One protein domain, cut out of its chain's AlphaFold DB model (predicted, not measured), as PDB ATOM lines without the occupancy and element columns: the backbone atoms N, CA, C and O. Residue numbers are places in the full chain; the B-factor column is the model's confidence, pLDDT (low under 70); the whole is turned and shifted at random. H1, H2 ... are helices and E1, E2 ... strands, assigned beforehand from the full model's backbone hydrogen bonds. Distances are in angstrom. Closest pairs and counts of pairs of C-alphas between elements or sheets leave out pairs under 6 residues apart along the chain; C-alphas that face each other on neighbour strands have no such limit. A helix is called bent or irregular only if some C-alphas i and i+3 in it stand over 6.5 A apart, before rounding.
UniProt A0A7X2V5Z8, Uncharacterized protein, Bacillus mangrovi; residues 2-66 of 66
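What this domain is: This is residues 2 to 66 of the 66 residues of an uncharacterized protein of Bacillus mangrovi (UniProt A0A7X2V5Z8). With little regular structure, this is a small body made mostly of loops, with one short helix, H1, and a two-strand hairpin, E1 and E2, from which a long tail, residues 49 to 66, sticks out. Of 65 printed residues, 14 are in named elements, in the order H1, E1, E2, class mixed. The whole is extended, with a radius of gyration of the C-alphas of 19.8 A and spans of 63 by 36 by 21 A.

How they stand to each other: After residues 2 to 19 comes H1, residues 20 to 27, with 1 of 4 O i to N i+4 pairs within hydrogen-bond range and 4 of 5 O i to N i+3 pairs. H1 is only just irregular: C-alphas 21 and 24 are 6.51 A apart. A short link leads to E1, residues 37 to 39. A tight link joins it to E2, residues 44 to 46, in an antiparallel hairpin at 144 degrees; N 39 and O 44 are within hydrogen-bond range at 2.8 A. H1 and E2 are apart.

Where its parts are: H1 runs 11.3 A from C-alpha 20 at (-24.950, -70.174, -13.298). E1 and E2 each measure 6.7 A; E2 ends at C-alpha 46, (-24.642, -84.561, 3.789).

The domain as a whole: The printed part has no cut. The C-alphas farthest apart, of Glu 20 and Pro 66, are 64.4 A apart. Residues 2 to 7 and 51 to 66 have pLDDT under 70.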
ATOM      1  N   LEU A   2     -30.603 -93.592 -26.962       39.44
ATOM      2  CA  LEU A   2     -31.050 -92.891 -25.754       39.44
ATOM      3  C   LEU A   2     -30.481 -91.469 -25.786       39.44
ATOM      4  O   LEU A   2     -29.272 -91.276 -25.703       39.44
ATOM      5  N   LYS A   3     -31.364 -90.481 -25.922       43.31
ATOM      6  CA  LYS A   3     -31.049 -89.068 -25.734       43.31
ATOM      7  C   LYS A   3     -31.088 -88.793 -24.233       43.31
ATOM      8  O   LYS A   3     -32.089 -88.335 -23.699       43.31
ATOM      9  N   VAL A   4     -30.017 -89.153 -23.546       52.28
ATOM     10  CA  VAL A   4     -29.774 -88.772 -22.154       52.28
ATOM     11  C   VAL A   4     -28.464 -87.998 -22.130       52.28
ATOM     12  O   VAL A   4     -27.597 -88.261 -22.959       52.28
ATOM     13  N   MET A   5     -28.309 -87.068 -21.190       47.44
ATOM     14  CA  MET A   5     -27.030 -86.410 -20.883       47.44
ATOM     15  C   MET A   5     -26.655 -85.147 -21.687       47.44
ATOM     16  O   MET A   5     -25.529 -85.023 -22.145       47.44
ATOM     17  N   TRP A   6     -27.552 -84.165 -21.827       49.19
ATOM     18  CA  TRP A   6     -27.131 -82.786 -22.179       49.19
ATOM     19  C   TRP A   6     -27.763 -81.692 -21.304       49.19
ATOM     20  O   TRP A   6     -27.532 -80.514 -21.542       49.19
ATOM     21  N   TRP A   7     -28.544 -82.071 -20.291       60.00
ATOM     22  CA  TRP A   7     -29.255 -81.145 -19.395       60.00
ATOM     23  C   TRP A   7     -29.013 -81.445 -17.913       60.00
ATOM     24  O   TRP A   7     -29.727 -80.933 -17.054       60.00
ATOM     25  N   LEU A   8     -28.033 -82.304 -17.608       71.81
ATOM     26  CA  LEU A   8     -27.621 -82.472 -16.225       71.81
ATOM     27  C   LEU A   8     -26.652 -81.345 -15.858       71.81
ATOM     28  O   LEU A   8     -25.737 -81.075 -16.641       71.81
ATOM     29  N   PRO A   9     -26.848 -80.722 -14.689       79.44
ATOM     30  CA  PRO A   9     -25.926 -79.732 -14.155       79.44
ATOM     31  C   PRO A   9     -24.515 -80.322 -14.074       79.44
ATOM     32  O   PRO A   9     -24.325 -81.465 -13.644       79.44
ATOM     33  N   GLN A  10     -23.530 -79.551 -14.513       87.38
ATOM     34  CA  GLN A  10     -22.121 -79.898 -14.443       87.38
ATOM     35  C   GLN A  10     -21.538 -79.356 -13.141       87.38
ATOM     36  O   GLN A  10     -21.800 -78.215 -12.763       87.38
ATOM     37  N   TYR A  11     -20.721 -80.170 -12.478       88.12
ATOM     38  CA  TYR A  11     -20.107 -79.824 -11.201       88.12
ATOM     39  C   TYR A  11     -18.580 -79.860 -11.293       88.12
ATOM     40  O   TYR A  11     -18.027 -80.638 -12.075       88.12
ATOM     41  N   ASP A  12     -17.904 -79.041 -10.490       88.94
ATOM     42  CA  ASP A  12     -16.462 -79.155 -10.274       88.94
ATOM     43  C   ASP A  12     -16.103 -80.353  -9.366       88.94
ATOM     44  O   ASP A  12     -16.959 -81.134  -8.939       88.94
ATOM     45  N   ALA A  13     -14.811 -80.511  -9.061       86.62
ATOM     46  CA  ALA A  13     -14.315 -81.579  -8.190       86.62
ATOM     47  C   ALA A  13     -14.805 -81.482  -6.729       86.62
ATOM     48  O   ALA A  13     -14.624 -82.433  -5.971       86.62
ATOM     49  N   TRP A  14     -15.417 -80.362  -6.336       85.31
ATOM     50  CA  TRP A  14     -15.892 -80.074  -4.982       85.31
ATOM     51  C   TRP A  14     -17.422 -79.985  -4.886       85.31
ATOM     52  O   TRP A  14     -17.952 -79.771  -3.799       85.31
ATOM     53  N   GLY A  15     -18.138 -80.188  -5.995       86.19
ATOM     54  CA  GLY A  15     -19.597 -80.164  -6.040       86.19
ATOM     55  C   GLY A  15     -20.218 -78.794  -6.304       86.19
ATOM     56  O   GLY A  15     -21.432 -78.659  -6.180       86.19
ATOM     57  N   ASN A  16     -19.447 -77.789  -6.719       87.88
ATOM     58  CA  ASN A  16     -20.008 -76.503  -7.141       87.88
ATOM     59  C   ASN A  16     -20.521 -76.588  -8.578       87.88
ATOM     60  O   ASN A  16     -19.879 -77.200  -9.431       87.88
ATOM     61  N   VAL A  17     -21.660 -75.953  -8.860       89.19
ATOM     62  CA  VAL A  17     -22.223 -75.886 -10.217       89.19
ATOM     63  C   VAL A  17     -21.314 -75.026 -11.102       89.19
ATOM     64  O   VAL A  17     -20.996 -73.895 -10.750       89.19
ATOM     65  N   LEU A  18     -20.901 -75.549 -12.261       87.06
ATOM     66  CA  LEU A  18     -19.967 -74.870 -13.169       87.06
ATOM     67  C   LEU A  18     -20.607 -73.729 -13.968       87.06
ATOM     68  O   LEU A  18     -19.902 -72.836 -14.433       87.06
ATOM     69  N   LYS A  19     -21.926 -73.773 -14.178       84.62
ATOM     70  CA  LYS A  19     -22.666 -72.758 -14.934       84.62
ATOM     71  C   LYS A  19     -23.809 -72.195 -14.110       84.62
ATOM     72  O   LYS A  19     -24.699 -72.933 -13.701       84.62
ATOM     73  N   GLU A  20     -23.862 -70.876 -13.992       74.50
ATOM     74  CA  GLU A  20     -24.950 -70.174 -13.298       74.50
ATOM     75  C   GLU A  20     -26.333 -70.504 -13.887       74.50
ATOM     76  O   GLU A  20     -27.299 -70.670 -13.150       74.50
ATOM     77  N   ALA A  21     -26.420 -70.706 -15.208       77.25
ATOM     78  CA  ALA A  21     -27.660 -71.106 -15.883       77.25
ATOM     79  C   ALA A  21     -28.198 -72.482 -15.432       77.25
ATOM     80  O   ALA A  21     -29.378 -72.774 -15.600       77.25
ATOM     81  N   GLU A  22     -27.341 -73.334 -14.866       79.44
ATOM     82  CA  GLU A  22     -27.702 -74.648 -14.324       79.44
ATOM     83  C   GLU A  22     -28.004 -74.574 -12.815       79.44
ATOM     84  O   GLU A  22     -28.414 -75.559 -12.207       79.44
ATOM     85  N   GLN A  23     -27.834 -73.410 -12.183       79.00
ATOM     86  CA  GLN A  23     -28.081 -73.245 -10.754       79.00
ATOM     87  C   GLN A  23     -29.579 -73.240 -10.435       79.00
ATOM     88  O   GLN A  23     -29.999 -73.821  -9.437       79.00
ATOM     89  N   ASP A  24     -30.400 -72.664 -11.315       82.38
ATOM     90  CA  ASP A  24     -31.858 -72.702 -11.175       82.38
ATOM     91  C   ASP A  24     -32.423 -74.117 -11.337       82.38
ATOM     92  O   ASP A  24     -33.381 -74.473 -10.656       82.38
ATOM     93  N   SER A  25     -31.800 -74.965 -12.163       81.25
ATOM     94  CA  SER A  25     -32.273 -76.339 -12.375       81.25
ATOM     95  C   SER A  25     -31.983 -77.274 -11.196       81.25
ATOM     96  O   SER A  25     -32.617 -78.322 -11.079       81.25
ATOM     97  N   VAL A  26     -31.064 -76.901 -10.298       84.62
ATOM     98  CA  VAL A  26     -30.739 -77.679  -9.091       84.62
ATOM     99  C   VAL A  26     -31.383 -77.150  -7.817       84.62
ATOM    100  O   VAL A  26     -31.338 -77.849  -6.803       84.62
ATOM    101  N   LYS A  27     -31.982 -75.950  -7.835       83.62
ATOM    102  CA  LYS A  27     -32.572 -75.311  -6.642       83.62
ATOM    103  C   LYS A  27     -33.577 -76.217  -5.937       83.62
ATOM    104  O   LYS A  27     -33.434 -76.442  -4.735       83.62
ATOM    105  N   ASP A  28     -34.488 -76.805  -6.705       84.94
ATOM    106  CA  ASP A  28     -35.556 -77.674  -6.196       84.94
ATOM    107  C   ASP A  28     -35.114 -79.128  -5.986       84.94
ATOM    108  O   ASP A  28     -35.872 -79.943  -5.461       84.94
ATOM    109  N   ASN A  29     -33.892 -79.480  -6.397       86.19
ATOM    110  CA  ASN A  29     -33.388 -80.836  -6.277       86.19
ATOM    111  C   ASN A  29     -32.590 -81.007  -4.972       86.19
ATOM    112  O   ASN A  29     -31.479 -80.468  -4.863       86.19
ATOM    113  N   PRO A  30     -33.100 -81.788  -3.998       86.62
ATOM    114  CA  PRO A  30     -32.382 -82.048  -2.758       86.62
ATOM    115  C   PRO A  30     -31.139 -82.920  -2.973       86.62
ATOM    116  O   PRO A  30     -30.226 -82.850  -2.160       86.62
ATOM    117  N   TYR A  31     -31.069 -83.713  -4.049       88.19
ATOM    118  CA  TYR A  31     -29.940 -84.600  -4.348       88.19
ATOM    119  C   TYR A  31     -29.111 -84.061  -5.510       88.19
ATOM    120  O   TYR A  31     -29.556 -84.060  -6.656       88.19
ATOM    121  N   ARG A  32     -27.883 -83.621  -5.241       89.56
ATOM    122  CA  ARG A  32     -27.044 -82.936  -6.234       89.56
ATOM    123  C   ARG A  32     -25.792 -83.745  -6.557       89.56
ATOM    124  O   ARG A  32     -25.882 -84.901  -6.974       89.56
ATOM    125  N   TYR A  33     -24.629 -83.119  -6.411       88.38
ATOM    126  CA  TYR A  33     -23.326 -83.692  -6.691       88.38
ATOM    127  C   TYR A  33     -23.176 -85.103  -6.113       88.38
ATOM    128  O   TYR A  33     -23.438 -85.328  -4.933       88.38
ATOM    129  N   ALA A  34     -22.783 -86.052  -6.969       86.06
ATOM    130  CA  ALA A  34     -22.597 -87.468  -6.640       86.06
ATOM    131  C   ALA A  34     -23.793 -88.141  -5.922       86.06
ATOM    132  O   ALA A  34     -23.632 -89.173  -5.275       86.06
ATOM    133  N   GLY A  35     -25.001 -87.577  -6.052       86.38
ATOM    134  CA  GLY A  35     -26.205 -88.060  -5.375       86.38
ATOM    135  C   GLY A  35     -26.276 -87.702  -3.889       86.38
ATOM    136  O   GLY A  35     -27.179 -88.177  -3.204       86.38
ATOM    137  N   TYR A  36     -25.363 -86.873  -3.376       90.25
ATOM    138  CA  TYR A  36     -25.423 -86.398  -1.999       90.25
ATOM    139  C   TYR A  36     -26.550 -85.387  -1.820       90.25
ATOM    140  O   TYR A  36     -26.830 -84.567  -2.702       90.25
ATOM    141  N   GLN A  37     -27.177 -85.439  -0.647       90.88
ATOM    142  CA  GLN A  37     -28.166 -84.446  -0.270       90.88
ATOM    143  C   GLN A  37     -27.467 -83.111  -0.002       90.88
ATOM    144  O   GLN A  37     -26.478 -83.066   0.733       90.88
ATOM    145  N   TYR A  38     -27.974 -82.043  -0.609       91.31
ATOM    146  CA  TYR A  38     -27.466 -80.689  -0.440       91.31
ATOM    147  C   TYR A  38     -28.386 -79.884   0.471       91.31
ATOM    148  O   TYR A  38     -29.597 -79.828   0.251       91.31
ATOM    149  N   ASP A  39     -27.803 -79.250   1.478       89.62
ATOM    150  CA  ASP A  39     -28.482 -78.299   2.340       89.62
ATOM    151  C   ASP A  39     -28.345 -76.885   1.762       89.62
ATOM    152  O   ASP A  39     -27.254 -76.316   1.716       89.62
ATOM    153  N   ASN A  40     -29.467 -76.314   1.319       85.88
ATOM    154  CA  ASN A  40     -29.511 -74.963   0.762       85.88
ATOM    155  C   ASN A  40     -29.276 -73.867   1.812       85.88
ATOM    156  O   ASN A  40     -28.879 -72.768   1.433       85.88
ATOM    157  N   GLU A  41     -29.536 -74.131   3.095       88.12
ATOM    158  CA  GLU A  41     -29.393 -73.127   4.156       88.12
ATOM    159  C   GLU A  41     -27.927 -72.952   4.558       88.12
ATOM    160  O   GLU A  41     -27.459 -71.829   4.750       88.12
ATOM    161  N   THR A  42     -27.187 -74.059   4.651       89.25
ATOM    162  CA  THR A  42     -25.771 -74.060   5.056       89.25
ATOM    163  C   THR A  42     -24.798 -74.117   3.880       89.25
ATOM    164  O   THR A  42     -23.615 -73.826   4.048       89.25
ATOM    165  N   GLY A  43     -25.274 -74.488   2.689       87.50
ATOM    166  CA  GLY A  43     -24.447 -74.696   1.504       87.50
ATOM    167  C   GLY A  43     -23.607 -75.977   1.550       87.50
ATOM    168  O   GLY A  43     -22.634 -76.095   0.804       87.50
ATOM    169  N   MET A  44     -23.955 -76.921   2.431       88.62
ATOM    170  CA  MET A  44     -23.165 -78.116   2.729       88.62
ATOM    171  C   MET A  44     -23.799 -79.392   2.167       88.62
ATOM    172  O   MET A  44     -25.013 -79.500   1.999       88.62
ATOM    173  N   TYR A  45     -22.961 -80.400   1.920       90.06
ATOM    174  CA  TYR A  45     -23.401 -81.742   1.544       90.06
ATOM    175  C   TYR A  45     -23.474 -82.672   2.755       90.06
ATOM    176  O   TYR A  45     -22.527 -82.764   3.539       90.06
ATOM    177  N   TYR A  46     -24.560 -83.440   2.858       88.31
ATOM    178  CA  TYR A  46     -24.642 -84.561   3.789       88.31
ATOM    179  C   TYR A  46     -23.800 -85.723   3.263       88.31
ATOM    180  O   TYR A  46     -24.200 -86.455   2.354       88.31
ATOM    181  N   LEU A  47     -22.618 -85.898   3.850       85.81
ATOM    182  CA  LEU A  47     -21.754 -87.037   3.573       85.81
ATOM    183  C   LEU A  47     -22.168 -88.235   4.430       85.81
ATOM    184  O   LEU A  47     -22.494 -88.108   5.611       85.81
ATOM    185  N   ILE A  48     -22.125 -89.424   3.831       80.12
ATOM    186  CA  ILE A  48     -22.449 -90.663   4.535       80.12
ATOM    187  C   ILE A  48     -21.306 -90.986   5.510       80.12
ATOM    188  O   ILE A  48     -20.268 -91.516   5.116       80.12
ATOM    189  N   ALA A  49     -21.506 -90.702   6.796       73.12
ATOM    190  CA  ALA A  49     -20.633 -91.168   7.869       73.12
ATOM    191  C   ALA A  49     -21.025 -92.609   8.255       73.12
ATOM    192  O   ALA A  49     -21.885 -92.834   9.105       73.12
ATOM    193  N   LEU A  50     -20.446 -93.607   7.580       74.00
ATOM    194  CA  LEU A  50     -20.785 -95.014   7.813       74.00
ATOM    195  C   LEU A  50     -20.219 -95.530   9.150       74.00
ATOM    196  O   LEU A  50     -19.017 -95.746   9.275       74.00
ATOM    197  N   TYR A  51     -21.100 -95.864  10.098       66.62
ATOM    198  CA  TYR A  51     -20.848 -96.903  11.105       66.62
ATOM    199  C   TYR A  51     -21.867 -98.028  10.922       66.62
ATOM    200  O   TYR A  51     -23.020 -97.930  11.335       66.62
ATOM    201  N   TYR A  52     -21.436 -99.114  10.282       63.62
ATOM    202  CA  TYR A  52     -22.259-100.296  10.039       63.62
ATOM    203  C   TYR A  52     -21.995-101.360  11.115       63.62
ATOM    204  O   TYR A  52     -20.870-101.832  11.266       63.62
ATOM    205  N   LYS A  53     -23.036-101.767  11.856       66.19
ATOM    206  CA  LYS A  53     -23.036-102.993  12.673       66.19
ATOM    207  C   LYS A  53     -23.982-104.013  12.029       66.19
ATOM    208  O   LYS A  53     -25.190-103.922  12.254       66.19
ATOM    209  N   PRO A  54     -23.479-104.989  11.253       65.88
ATOM    210  CA  PRO A  54     -24.319-106.049  10.715       65.88
ATOM    211  C   PRO A  54     -24.815-106.933  11.859       65.88
ATOM    212  O   PRO A  54     -24.064-107.753  12.381       65.88
ATOM    213  N   LYS A  55     -26.084-106.817  12.255       66.69
ATOM    214  CA  LYS A  55     -26.760-107.922  12.945       66.69
ATOM    215  C   LYS A  55     -27.468-108.759  11.883       66.69
ATOM    216  O   LYS A  55     -28.503-108.352  11.377       66.69
ATOM    217  N   HIS A  56     -26.819-109.869  11.523       60.09
ATOM    218  CA  HIS A  56     -27.295-110.999  10.715       60.09
ATOM    219  C   HIS A  56     -28.480-110.716   9.775       60.09
ATOM    220  O   HIS A  56     -29.641-110.874  10.150       60.09
ATOM    221  N   VAL A  57     -28.182-110.437   8.504       60.22
ATOM    222  CA  VAL A  57     -29.150-110.641   7.417       60.22
ATOM    223  C   VAL A  57     -29.221-112.146   7.153       60.22
ATOM    224  O   VAL A  57     -28.487-112.688   6.333       60.22
ATOM    225  N   SER A  58     -30.061-112.853   7.909       55.19
ATOM    226  CA  SER A  58     -30.368-114.256   7.624       55.19
ATOM    227  C   SER A  58     -31.378-114.317   6.481       55.19
ATOM    228  O   SER A  58     -32.586-114.353   6.710       55.19
ATOM    229  N   PHE A  59     -30.898-114.329   5.238       67.38
ATOM    230  CA  PHE A  59     -31.731-114.717   4.104       67.38
ATOM    231  C   PHE A  59     -31.886-116.244   4.120       67.38
ATOM    232  O   PHE A  59     -30.954-116.968   3.775       67.38
ATOM    233  N   SER A  60     -33.044-116.740   4.561       54.62
ATOM    234  CA  SER A  60     -33.385-118.159   4.433       54.62
ATOM    235  C   SER A  60     -34.225-118.342   3.166       54.62
ATOM    236  O   SER A  60     -35.375-117.898   3.150       54.62
ATOM    237  N   PRO A  61     -33.700-118.962   2.093       59.34
ATOM    238  CA  PRO A  61     -34.540-119.392   0.992       59.34
ATOM    239  C   PRO A  61     -35.375-120.558   1.520       59.34
ATOM    240  O   PRO A  61     -34.872-121.673   1.674       59.34
ATOM    241  N   SER A  62     -36.644-120.316   1.849       57.41
ATOM    242  CA  SER A  62     -37.579-121.406   2.112       57.41
ATOM    243  C   SER A  62     -37.630-122.270   0.853       57.41
ATOM    244  O   SER A  62     -38.232-121.881  -0.149       57.41
ATOM    245  N   LYS A  63     -36.937-123.413   0.877       58.38
ATOM    246  CA  LYS A  63     -37.019-124.420  -0.180       58.38
ATOM    247  C   LYS A  63     -38.505-124.756  -0.391       58.38
ATOM    248  O   LYS A  63     -39.193-124.985   0.609       58.38
ATOM    249  N   PRO A  64     -39.017-124.769  -1.634       57.44
ATOM    250  CA  PRO A  64     -40.389-125.191  -1.888       57.44
ATOM    251  C   PRO A  64     -40.540-126.645  -1.423       57.44
ATOM    252  O   PRO A  64     -39.671-127.478  -1.689       57.44
ATOM    253  N   LYS A  65     -41.597-126.925  -0.653       50.88
ATOM    254  CA  LYS A  65     -41.934-128.292  -0.235       50.88
ATOM    255  C   LYS A  65     -42.330-129.118  -1.477       50.88
ATOM    256  O   LYS A  65     -42.925-128.523  -2.376       50.88
ATOM    257  N   PRO A  66     -41.966-130.415  -1.531       64.69
ATOM    258  CA  PRO A  66     -42.276-131.304  -2.653       64.69
ATOM    259  C   PRO A  66     -43.780-131.506  -2.849       64.69
ATOM    260  O   PRO A  66     -44.527-131.382  -1.849       64.69
TER     261      PRO A  66